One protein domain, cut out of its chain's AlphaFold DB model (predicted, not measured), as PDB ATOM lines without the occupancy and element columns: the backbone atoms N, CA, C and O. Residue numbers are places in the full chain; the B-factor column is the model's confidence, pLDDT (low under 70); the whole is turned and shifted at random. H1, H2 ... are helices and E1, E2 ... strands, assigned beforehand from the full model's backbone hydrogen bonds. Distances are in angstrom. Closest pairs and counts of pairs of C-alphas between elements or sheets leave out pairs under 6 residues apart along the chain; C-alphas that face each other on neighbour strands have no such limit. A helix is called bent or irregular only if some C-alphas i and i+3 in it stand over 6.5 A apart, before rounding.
ATOM      1  N   TYR A   7      94.013  94.275 165.972       97.56
ATOM      2  CA  TYR A   7      94.165  94.158 167.417       97.56
ATOM      3  C   TYR A   7      95.330  95.043 167.855       97.56
ATOM      4  O   TYR A   7      96.471  94.791 167.480       97.56
ATOM      5  N   PHE A   8      95.048  96.092 168.624       97.56
ATOM      6  CA  PHE A   8      96.077  96.997 169.128       97.56
ATOM      7  C   PHE A   8      96.479  96.593 170.545       97.56
ATOM      8  O   PHE A   8      95.634  96.541 171.442       97.56
ATOM      9  N   HIS A   9      97.760  96.307 170.746       97.00
ATOM     10  CA  HIS A   9      98.331  95.988 172.046       97.00
ATOM     11  C   HIS A   9      99.265  97.115 172.475       97.00
ATOM     12  O   HIS A   9     100.245  97.379 171.794       97.00
ATOM     13  N   SER A  10      98.970  97.770 173.600       94.06
ATOM     14  CA  SER A  10      99.689  98.980 174.021       94.06
ATOM     15  C   SER A  10     100.741  98.766 175.109       94.06
ATOM     16  O   SER A  10     101.353  99.731 175.562       94.06
ATOM     17  N   ARG A  11     100.890  97.541 175.621       92.69
ATOM     18  CA  ARG A  11     101.730  97.260 176.787       92.69
ATOM     19  C   ARG A  11     103.153  96.921 176.353       92.69
ATOM     20  O   ARG A  11     103.380  95.901 175.715       92.69
ATOM     21  N   GLU A  12     104.099  97.758 176.761       91.50
ATOM     22  CA  GLU A  12     105.534  97.489 176.626       91.50
ATOM     23  C   GLU A  12     105.960  96.278 177.467       91.50
ATOM     24  O   GLU A  12     105.452  96.064 178.574       91.50
ATOM     25  N   GLY A  13     106.930  95.510 176.964       90.31
ATOM     26  CA  GLY A  13     107.537  94.404 177.707       90.31
ATOM     27  C   GLY A  13     106.600  93.223 177.981       90.31
ATOM     28  O   GLY A  13     106.780  92.509 178.969       90.31
ATOM     29  N   GLU A  14     105.588  93.006 177.140       93.81
ATOM     30  CA  GLU A  14     104.763  91.801 177.210       93.81
ATOM     31  C   GLU A  14     105.641  90.555 176.998       93.81
ATOM     32  O   GLU A  14     106.514  90.521 176.133       93.81
ATOM     33  N   HIS A  15     105.456  89.528 177.833       93.38
ATOM     34  CA  HIS A  15     106.331  88.356 177.797       93.38
ATOM     35  C   HIS A  15     106.110  87.554 176.517       93.38
ATOM     36  O   HIS A  15     106.959  87.551 175.643       93.38
ATOM     37  N   PHE A  16     104.967  86.878 176.393       91.19
ATOM     38  CA  PHE A  16     104.632  86.127 175.183       91.19
ATOM     39  C   PHE A  16     103.444  86.738 174.442       91.19
ATOM     40  O   PHE A  16     103.444  86.781 173.220       91.19
ATOM     41  N   GLY A  17     102.429  87.229 175.161       93.00
ATOM     42  CA  GLY A  17     101.246  87.808 174.533       93.00
ATOM     43  C   GLY A  17     100.300  86.762 173.944       93.00
ATOM     44  O   GLY A  17     100.030  86.755 172.746       93.00
ATOM     45  N   ILE A  18      99.722  85.899 174.787       93.94
ATOM     46  CA  ILE A  18      98.725  84.900 174.345       93.94
ATOM     47  C   ILE A  18      97.554  85.572 173.613       93.94
ATOM     48  O   ILE A  18      97.131  85.093 172.566       93.94
ATOM     49  N   SER A  19      97.082  86.722 174.098       95.06
ATOM     50  CA  SER A  19      95.998  87.475 173.454       95.06
ATOM     51  C   SER A  19      96.361  87.984 172.052       95.06
ATOM     52  O   SER A  19      95.495  88.070 171.182       95.06
ATOM     53  N   ILE A  20      97.645  88.271 171.806       97.00
ATOM     54  CA  ILE A  20      98.174  88.638 170.486       97.00
ATOM     55  C   ILE A  20      98.100  87.422 169.559       97.00
ATOM     56  O   ILE A  20      97.568  87.523 168.454       97.00
ATOM     57  N   VAL A  21      98.556  86.257 170.030       96.25
ATOM     58  CA  VAL A  21      98.467  84.987 169.289       96.25
ATOM     59  C   VAL A  21      97.013  84.629 168.974       96.25
ATOM     60  O   VAL A  21      96.708  84.247 167.845       96.25
ATOM     61  N   GLU A  22      96.097  84.788 169.928       95.38
ATOM     62  CA  GLU A  22      94.665  84.548 169.725       95.38
ATOM     63  C   GLU A  22      94.085  85.475 168.650       95.38
ATOM     64  O   GLU A  22      93.382  85.009 167.746       95.38
ATOM     65  N   ALA A  23      94.420  86.767 168.695       96.44
ATOM     66  CA  ALA A  23      93.991  87.735 167.693       96.44
ATOM     67  C   ALA A  23      94.521  87.381 166.296       96.44
ATOM     68  O   ALA A  23      93.738  87.288 165.346       96.44
ATOM     69  N   MET A  24      95.821  87.102 166.184       96.88
ATOM     70  CA  MET A  24      96.455  86.672 164.935       96.88
ATOM     71  C   MET A  24      95.821  85.384 164.410       96.88
ATOM     72  O   MET A  24      95.493  85.305 163.230       96.88
ATOM     73  N   SER A  25      95.535  84.410 165.281       95.56
ATOM     74  CA  SER A  25      94.902  83.143 164.889       95.56
ATOM     75  C   SER A  25      93.513  83.354 164.279       95.56
ATOM     76  O   SER A  25      93.118  82.635 163.361       95.56
ATOM     77  N   ALA A  26      92.798  84.392 164.724       95.31
ATOM     78  CA  ALA A  26      91.514  84.812 164.176       95.31
ATOM     79  C   ALA A  26      91.632  85.657 162.887       95.31
ATOM     80  O   ALA A  26      90.607  86.109 162.370       95.31
ATOM     81  N   GLY A  27      92.846  85.864 162.365       95.56
ATOM     82  CA  GLY A  27      93.126  86.646 161.161       95.56
ATOM     83  C   GLY A  27      93.080  88.158 161.385       95.56
ATOM     84  O   GLY A  27      92.771  88.902 160.452       95.56
ATOM     85  N   LEU A  28      93.288  88.624 162.623       97.19
ATOM     86  CA  LEU A  28      93.466  90.047 162.910       97.19
ATOM     87  C   LEU A  28      94.944  90.406 162.772       97.19
ATOM     88  O   LEU A  28      95.818  89.641 163.178       97.19
ATOM     89  N   ILE A  29      95.212  91.601 162.258       97.75
ATOM     90  CA  ILE A  29      96.556  92.169 162.270       97.75
ATOM     91  C   ILE A  29      96.828  92.701 163.676       97.75
ATOM     92  O   ILE A  29      96.114  93.584 164.156       97.75
ATOM     93  N   ALA A  30      97.820  92.132 164.355       97.75
ATOM     94  CA  ALA A  30      98.235  92.607 165.663       97.75
ATOM     95  C   ALA A  30      99.260  93.731 165.512       97.75
ATOM     96  O   ALA A  30     100.309  93.522 164.910       97.75
ATOM     97  N   VAL A  31      98.954  94.893 166.082       98.31
ATOM     98  CA  VAL A  31      99.853  96.046 166.151       98.31
ATOM     99  C   VAL A  31     100.397  96.140 167.568       98.31
ATOM    100  O   VAL A  31      99.615  96.229 168.518       98.31
ATOM    101  N   VAL A  32     101.720  96.053 167.713       98.25
ATOM    102  CA  VAL A  32     102.384  95.799 169.003       98.25
ATOM    103  C   VAL A  32     103.610  96.693 169.199       98.25
ATOM    104  O   VAL A  32     104.184  97.140 168.208       98.25
ATOM    105  N   PRO A  33     104.071  96.924 170.438       97.69
ATOM    106  CA  PRO A  33     105.314  97.640 170.655       97.69
ATOM    107  C   PRO A  33     106.515  96.826 170.181       97.69
ATOM    108  O   PRO A  33     106.479  95.589 170.175       97.69
ATOM    109  N   ILE A  34     107.606  97.521 169.873       97.06
ATOM    110  CA  ILE A  34     108.896  96.935 169.487       97.06
ATOM    111  C   ILE A  34     109.630  96.257 170.662       97.06
ATOM    112  O   ILE A  34     110.724  95.726 170.487       97.06
ATOM    113  N   THR A  35     109.055  96.258 171.872       95.62
ATOM    114  CA  THR A  35     109.635  95.603 173.052       95.62
ATOM    115  C   THR A  35     108.723  94.510 173.610       95.62
ATOM    116  O   THR A  35     107.524  94.715 173.797       95.62
ATOM    117  N   GLY A  36     109.296  93.344 173.921       94.56
ATOM    118  CA  GLY A  36     108.580  92.170 174.442       94.56
ATOM    119  C   GLY A  36     108.730  90.946 173.537       94.56
ATOM    120  O   GLY A  36     109.223  91.054 172.413       94.56
ATOM    121  N   GLY A  37     108.332  89.764 174.007       94.31
ATOM    122  CA  GLY A  37     108.521  88.521 173.246       94.31
ATOM    123  C   GLY A  37     107.539  88.355 172.086       94.31
ATOM    124  O   GLY A  37     107.776  87.546 171.193       94.31
ATOM    125  N   GLN A  38     106.483  89.175 172.007       95.12
ATOM    126  CA  GLN A  38     105.629  89.227 170.817       95.12
ATOM    127  C   GLN A  38     106.392  89.635 169.548       95.12
ATOM    128  O   GLN A  38     105.992  89.281 168.438       95.12
ATOM    129  N   THR A  39     107.510  90.349 169.700       95.75
ATOM    130  CA  THR A  39     108.351  90.802 168.583       95.75
ATOM    131  C   THR A  39     108.990  89.645 167.812       95.75
ATOM    132  O   THR A  39     109.305  89.799 166.634       95.75
ATOM    133  N   GLU A  40     109.114  88.465 168.430       95.81
ATOM    134  CA  GLU A  40     109.679  87.261 167.810       95.81
ATOM    135  C   GLU A  40     108.756  86.628 166.758       95.81
ATOM    136  O   GLU A  40     109.189  85.800 165.950       95.81
ATOM    137  N   PHE A  41     107.462  86.958 166.773       95.75
ATOM    138  CA  PHE A  41     106.485  86.327 165.885       95.75
ATOM    139  C   PHE A  41     105.506  87.284 165.208       95.75
ATOM    140  O   PHE A  41     104.895  86.891 164.213       95.75
ATOM    141  N   VAL A  42     105.361  88.519 165.691       97.06
ATOM    142  CA  VAL A  42     104.634  89.571 164.975       97.06
ATOM    143  C   VAL A  42     105.558  90.183 163.918       97.06
ATOM    144  O   VAL A  42     106.661  90.604 164.267       97.06
ATOM    145  N   PRO A  43     105.154  90.276 162.637       97.31
ATOM    146  CA  PRO A  43     105.979  90.913 161.611       97.31
ATOM    147  C   PRO A  43     106.374  92.344 161.976       97.31
ATOM    148  O   PRO A  43     105.554  93.111 162.475       97.31
ATOM    149  N   THR A  44     107.617  92.721 161.673       97.38
ATOM    150  CA  THR A  44     108.195  94.030 162.030       97.38
ATOM    151  C   THR A  44     107.407  95.216 161.477       97.38
ATOM    152  O   THR A  44     107.344  96.254 162.121       97.38
ATOM    153  N   ILE A  45     106.741  95.050 160.331       97.31
ATOM    154  CA  ILE A  45     105.876  96.077 159.723       97.31
ATOM    155  C   ILE A  45     104.646  96.437 160.572       97.31
ATOM    156  O   ILE A  45     104.032  97.472 160.335       97.31
ATOM    157  N   TYR A  46     104.283  95.591 161.541       98.06
ATOM    158  CA  TYR A  46     103.182  95.829 162.475       98.06
ATOM    159  C   TYR A  46     103.670  96.181 163.889       98.06
ATOM    160  O   TYR A  46     102.877  96.222 164.830       98.06
ATOM    161  N   GLN A  47     104.970  96.432 164.053       97.94
ATOM    162  CA  GLN A  47     105.555  96.868 165.316       97.94
ATOM    163  C   GLN A  47     105.704  98.395 165.342       97.94
ATOM    164  O   GLN A  47     105.861  99.019 164.291       97.94
ATOM    165  N   TYR A  48     105.652  98.999 166.530       98.06
ATOM    166  CA  TYR A  48     105.837 100.440 166.701       98.06
ATOM    167  C   TYR A  48     106.707 100.805 167.916       98.06
ATOM    168  O   TYR A  48     106.788 100.048 168.882       98.06
ATOM    169  N   ASP A  49     107.323 101.985 167.889       97.19
ATOM    170  CA  ASP A  49     108.163 102.556 168.954       97.19
ATOM    171  C   ASP A  49     107.625 103.881 169.528       97.19
ATOM    172  O   ASP A  49     108.126 104.401 170.525       97.19
ATOM    173  N   SER A  50     106.593 104.439 168.896       97.00
ATOM    174  CA  SER A  50     106.039 105.750 169.211       97.00
ATOM    175  C   SER A  50     104.550 105.804 168.886       97.00
ATOM    176  O   SER A  50     104.034 105.038 168.072       97.00
ATOM    177  N   LEU A  51     103.837 106.742 169.515       96.38
ATOM    178  CA  LEU A  51     102.401 106.923 169.289       96.38
ATOM    179  C   LEU A  51     102.087 107.312 167.834       96.38
ATOM    180  O   LEU A  51     101.083 106.877 167.271       96.38
ATOM    181  N   GLU A  52     102.951 108.120 167.222       97.81
ATOM    182  CA  GLU A  52     102.783 108.547 165.837       97.81
ATOM    183  C   GLU A  52     102.940 107.364 164.878       97.81
ATOM    184  O   GLU A  52     102.049 107.121 164.060       97.81
ATOM    185  N   GLN A  53     103.979 106.545 165.058       97.69
ATOM    186  CA  GLN A  53     104.147 105.316 164.287       97.69
ATOM    187  C   GLN A  53     103.003 104.326 164.536       97.69
ATOM    188  O   GLN A  53     102.478 103.755 163.584       97.69
ATOM    189  N   ALA A  54     102.547 104.172 165.783       97.62
ATOM    190  CA  ALA A  54     101.406 103.320 166.112       97.62
ATOM    191  C   ALA A  54     100.165 103.706 165.294       97.62
ATOM    192  O   ALA A  54      99.492 102.840 164.737       97.62
ATOM    193  N   SER A  55      99.886 105.008 165.165       97.81
ATOM    194  CA  SER A  55      98.753 105.502 164.376       97.81
ATOM    195  C   SER A  55      98.879 105.164 162.885       97.81
ATOM    196  O   SER A  55      97.909 104.713 162.271       97.81
ATOM    197  N   GLN A  56     100.082 105.300 162.320       98.00
ATOM    198  CA  GLN A  56     100.371 104.990 160.918       98.00
ATOM    199  C   GLN A  56     100.246 103.489 160.640       98.00
ATOM    200  O   GLN A  56      99.641 103.087 159.646       98.00
ATOM    201  N   VAL A  57     100.769 102.657 161.544       98.06
ATOM    202  CA  VAL A  57     100.704 101.196 161.447       98.06
ATOM    203  C   VAL A  57      99.267 100.696 161.598       98.06
ATOM    204  O   VAL A  57      98.845  99.801 160.872       98.06
ATOM    205  N   VAL A  58      98.469 101.281 162.496       98.06
ATOM    206  CA  VAL A  58      97.041 100.940 162.602       98.06
ATOM    207  C   VAL A  58      96.297 101.301 161.317       98.06
ATOM    208  O   VAL A  58      95.495 100.499 160.842       98.06
ATOM    209  N   ALA A  59      96.565 102.476 160.741       97.62
ATOM    210  CA  ALA A  59      95.941 102.896 159.489       97.62
ATOM    211  C   ALA A  59      96.277 101.933 158.341       97.62
ATOM    212  O   ALA A  59      95.367 101.468 157.657       97.62
ATOM    213  N   SER A  60      97.550 101.557 158.178       96.56
ATOM    214  CA  SER A  60      97.951 100.596 157.145       96.56
ATOM    215  C   SER A  60      97.356  99.205 157.386       96.56
ATOM    216  O   SER A  60      96.878  98.570 156.448       96.56
ATOM    217  N   ALA A  61      97.295  98.754 158.643       96.94
ATOM    218  CA  ALA A  61      96.732  97.462 159.025       96.94
ATOM    219  C   ALA A  61      95.229  97.321 158.710       96.94
ATOM    220  O   ALA A  61      94.748  96.205 158.493       96.94
ATOM    221  N   LEU A  62      94.471  98.423 158.670       96.38
ATOM    222  CA  LEU A  62      93.041  98.412 158.319       96.38
ATOM    223  C   LEU A  62      92.782  98.103 156.833       96.38
ATOM    224  O   LEU A  62      91.716  97.554 156.507       96.38
ATOM    225  N   ASP A  63      93.761  98.401 155.976       95.81
ATOM    226  CA  ASP A  63      93.701  98.260 154.515       95.81
ATOM    227  C   ASP A  63      94.397  96.990 153.994       95.81
ATOM    228  O   ASP A  63      94.434  96.731 152.791       95.81
ATOM    229  N   VAL A  64      94.914  96.156 154.898       95.19
ATOM    230  CA  VAL A  64      95.564  94.888 154.556       95.19
ATOM    231  C   VAL A  64      94.584  93.916 153.884       95.19
ATOM    232  O   VAL A  64      93.447  93.727 154.327       95.19
ATOM    233  N   ALA A  65      95.054  93.257 152.822       95.69
ATOM    234  CA  ALA A  65      94.296  92.261 152.072       95.69
ATOM    235  C   ALA A  65      94.035  90.977 152.882       95.69
ATOM    236  O   ALA A  65      94.819  90.583 153.747       95.69
ATOM    237  N   ASP A  66      92.964  90.258 152.540       94.06
ATOM    238  CA  ASP A  66      92.596  89.011 153.223       94.06
ATOM    239  C   ASP A  66      93.663  87.912 153.115       94.06
ATOM    240  O   ASP A  66      93.798  87.098 154.026       94.06
ATOM    241  N   GLU A  67      94.467  87.909 152.048       96.62
ATOM    242  CA  GLU A  67      95.579  86.965 151.896       96.62
ATOM    243  C   GLU A  67      96.622  87.127 153.009       96.62
ATOM    244  O   GLU A  67      97.049  86.151 153.622       96.62
ATOM    245  N   GLU A  68      96.997  88.363 153.324       96.19
ATOM    246  CA  GLU A  68      97.950  88.652 154.394       96.19
ATOM    247  C   GLU A  68      97.357  88.295 155.762       96.19
ATOM    248  O   GLU A  68      98.025  87.688 156.598       96.19
ATOM    249  N   ARG A  69      96.060  88.547 155.968       95.06
ATOM    250  CA  ARG A  69      95.345  88.110 157.179       95.06
ATOM    251  C   ARG A  69      95.363  86.586 157.340       95.06
ATOM    252  O   ARG A  69      95.497  86.088 158.460       95.06
ATOM    253  N   GLN A  70      95.261  85.847 156.236       96.25
ATOM    254  CA  GLN A  70      95.364  84.390 156.239       96.25
ATOM    255  C   GLN A  70      96.791  83.933 156.573       96.25
ATOM    256  O   GLN A  70      96.960  83.085 157.450       96.25
ATOM    257  N   ARG A  71      97.819  84.554 155.978       96.62
ATOM    258  CA  ARG A  71      99.231  84.278 156.307       96.62
ATOM    259  C   ARG A  71      99.534  84.522 157.786       96.62
ATOM    260  O   ARG A  71     100.213  83.711 158.413       96.62
ATOM    261  N   ILE A  72      99.000  85.602 158.354       95.88
ATOM    262  CA  ILE A  72      99.111  85.918 159.783       95.88
ATOM    263  C   ILE A  72      98.458  84.839 160.648       95.88
ATOM    264  O   ILE A  72      99.072  84.373 161.606       95.88
ATOM    265  N   SER A  73      97.251  84.396 160.293       96.31
ATOM    266  CA  SER A  73      96.579  83.294 160.992       96.31
ATOM    267  C   SER A  73      97.395  82.003 160.934       96.31
ATOM    268  O   SER A  73      97.549  81.314 161.944       96.31
ATOM    269  N   ASP A  74      97.977  81.696 159.776       96.31
ATOM    270  CA  ASP A  74      98.771  80.488 159.579       96.31
ATOM    271  C   ASP A  74     100.103  80.518 160.341       96.31
ATOM    272  O   ASP A  74     100.495  79.501 160.922       96.31
ATOM    273  N   SER A  75     100.768  81.675 160.415       95.12
ATOM    274  CA  SER A  75     102.088  81.814 161.049       95.12
ATOM    275  C   SER A  75     102.081  81.475 162.546       95.12
ATOM    276  O   SER A  75     103.082  80.970 163.071       95.12
ATOM    277  N   VAL A  76     100.943  81.690 163.218       95.38
ATOM    278  CA  VAL A  76     100.771  81.455 164.658       95.38
ATOM    279  C   VAL A  76     100.182  80.089 165.007       95.38
ATOM    280  O   VAL A  76     100.212  79.694 166.173       95.38
ATOM    281  N   LYS A  77      99.735  79.288 164.025       91.56
ATOM    282  CA  LYS A  77      99.251  77.908 164.266       91.56
ATOM    283  C   LYS A  77     100.297  77.020 164.946       91.56
ATOM    284  O   LYS A  77      99.948  76.062 165.647       91.56
ATOM    285  N   ARG A  78     101.586  77.336 164.777       88.94
ATOM    286  CA  ARG A  78     102.703  76.661 165.458       88.94
ATOM    287  C   ARG A  78     102.611  76.726 166.987       88.94
ATOM    288  O   ARG A  78     103.097  75.816 167.645       88.94
TER     289      ARG A  78
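This is residues 7 to 78 of the 115 residues of the protein "Glycosyl transferases group 1" of Candidatus Nitrosocosmicus oleophilus (UniProt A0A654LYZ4). A short strand, E1, makes the middle, with H1, H2, H3 and H4 round it; residues 7 to 8 and 47 to 48 pair with it, parallel. The printed part has 72 residues, with named elements H1, E1, H2, H3, H4 in that order, mostly helix. It is compact, radius of gyration of the C-alphas 11.1 A, spanning 27 by 26 by 15 A.

H1, residues 18 to 25, and E1, residues 29 to 33, have closest C-alphas Met 24 and Ala 30, 6.2 A apart. H2, residues 37 to 40, is close but not clearly touching H1: closest C-alphas Ile 20 and Gln 38, 7.5 A. H3, residues 51 to 62, has Ala 61 closest to Ile 29 of E1, C-alphas 6.2 A apart. H4, residues 66 to 78, touches H1, closest C-alphas Ser 25 and Ser 73, 4.2 A, opposite ways at a steep tilt of 47 degrees. Every O i to N i+4 pair is within hydrogen-bond range in H1 and H3, 6 of 9 in H4; H2 is too short for one.

H1 begins at C-alpha 18 (98.725, 84.900, 174.345). H3 is 16.7 A long; H4, 20.1 A, ends at C-alpha 78 (102.703, 76.661, 165.458) and is only just irregular, C-alphas 75 and 78 being 6.8 A apart.

The printed part has no cut and no long link; no printed residue is under 70.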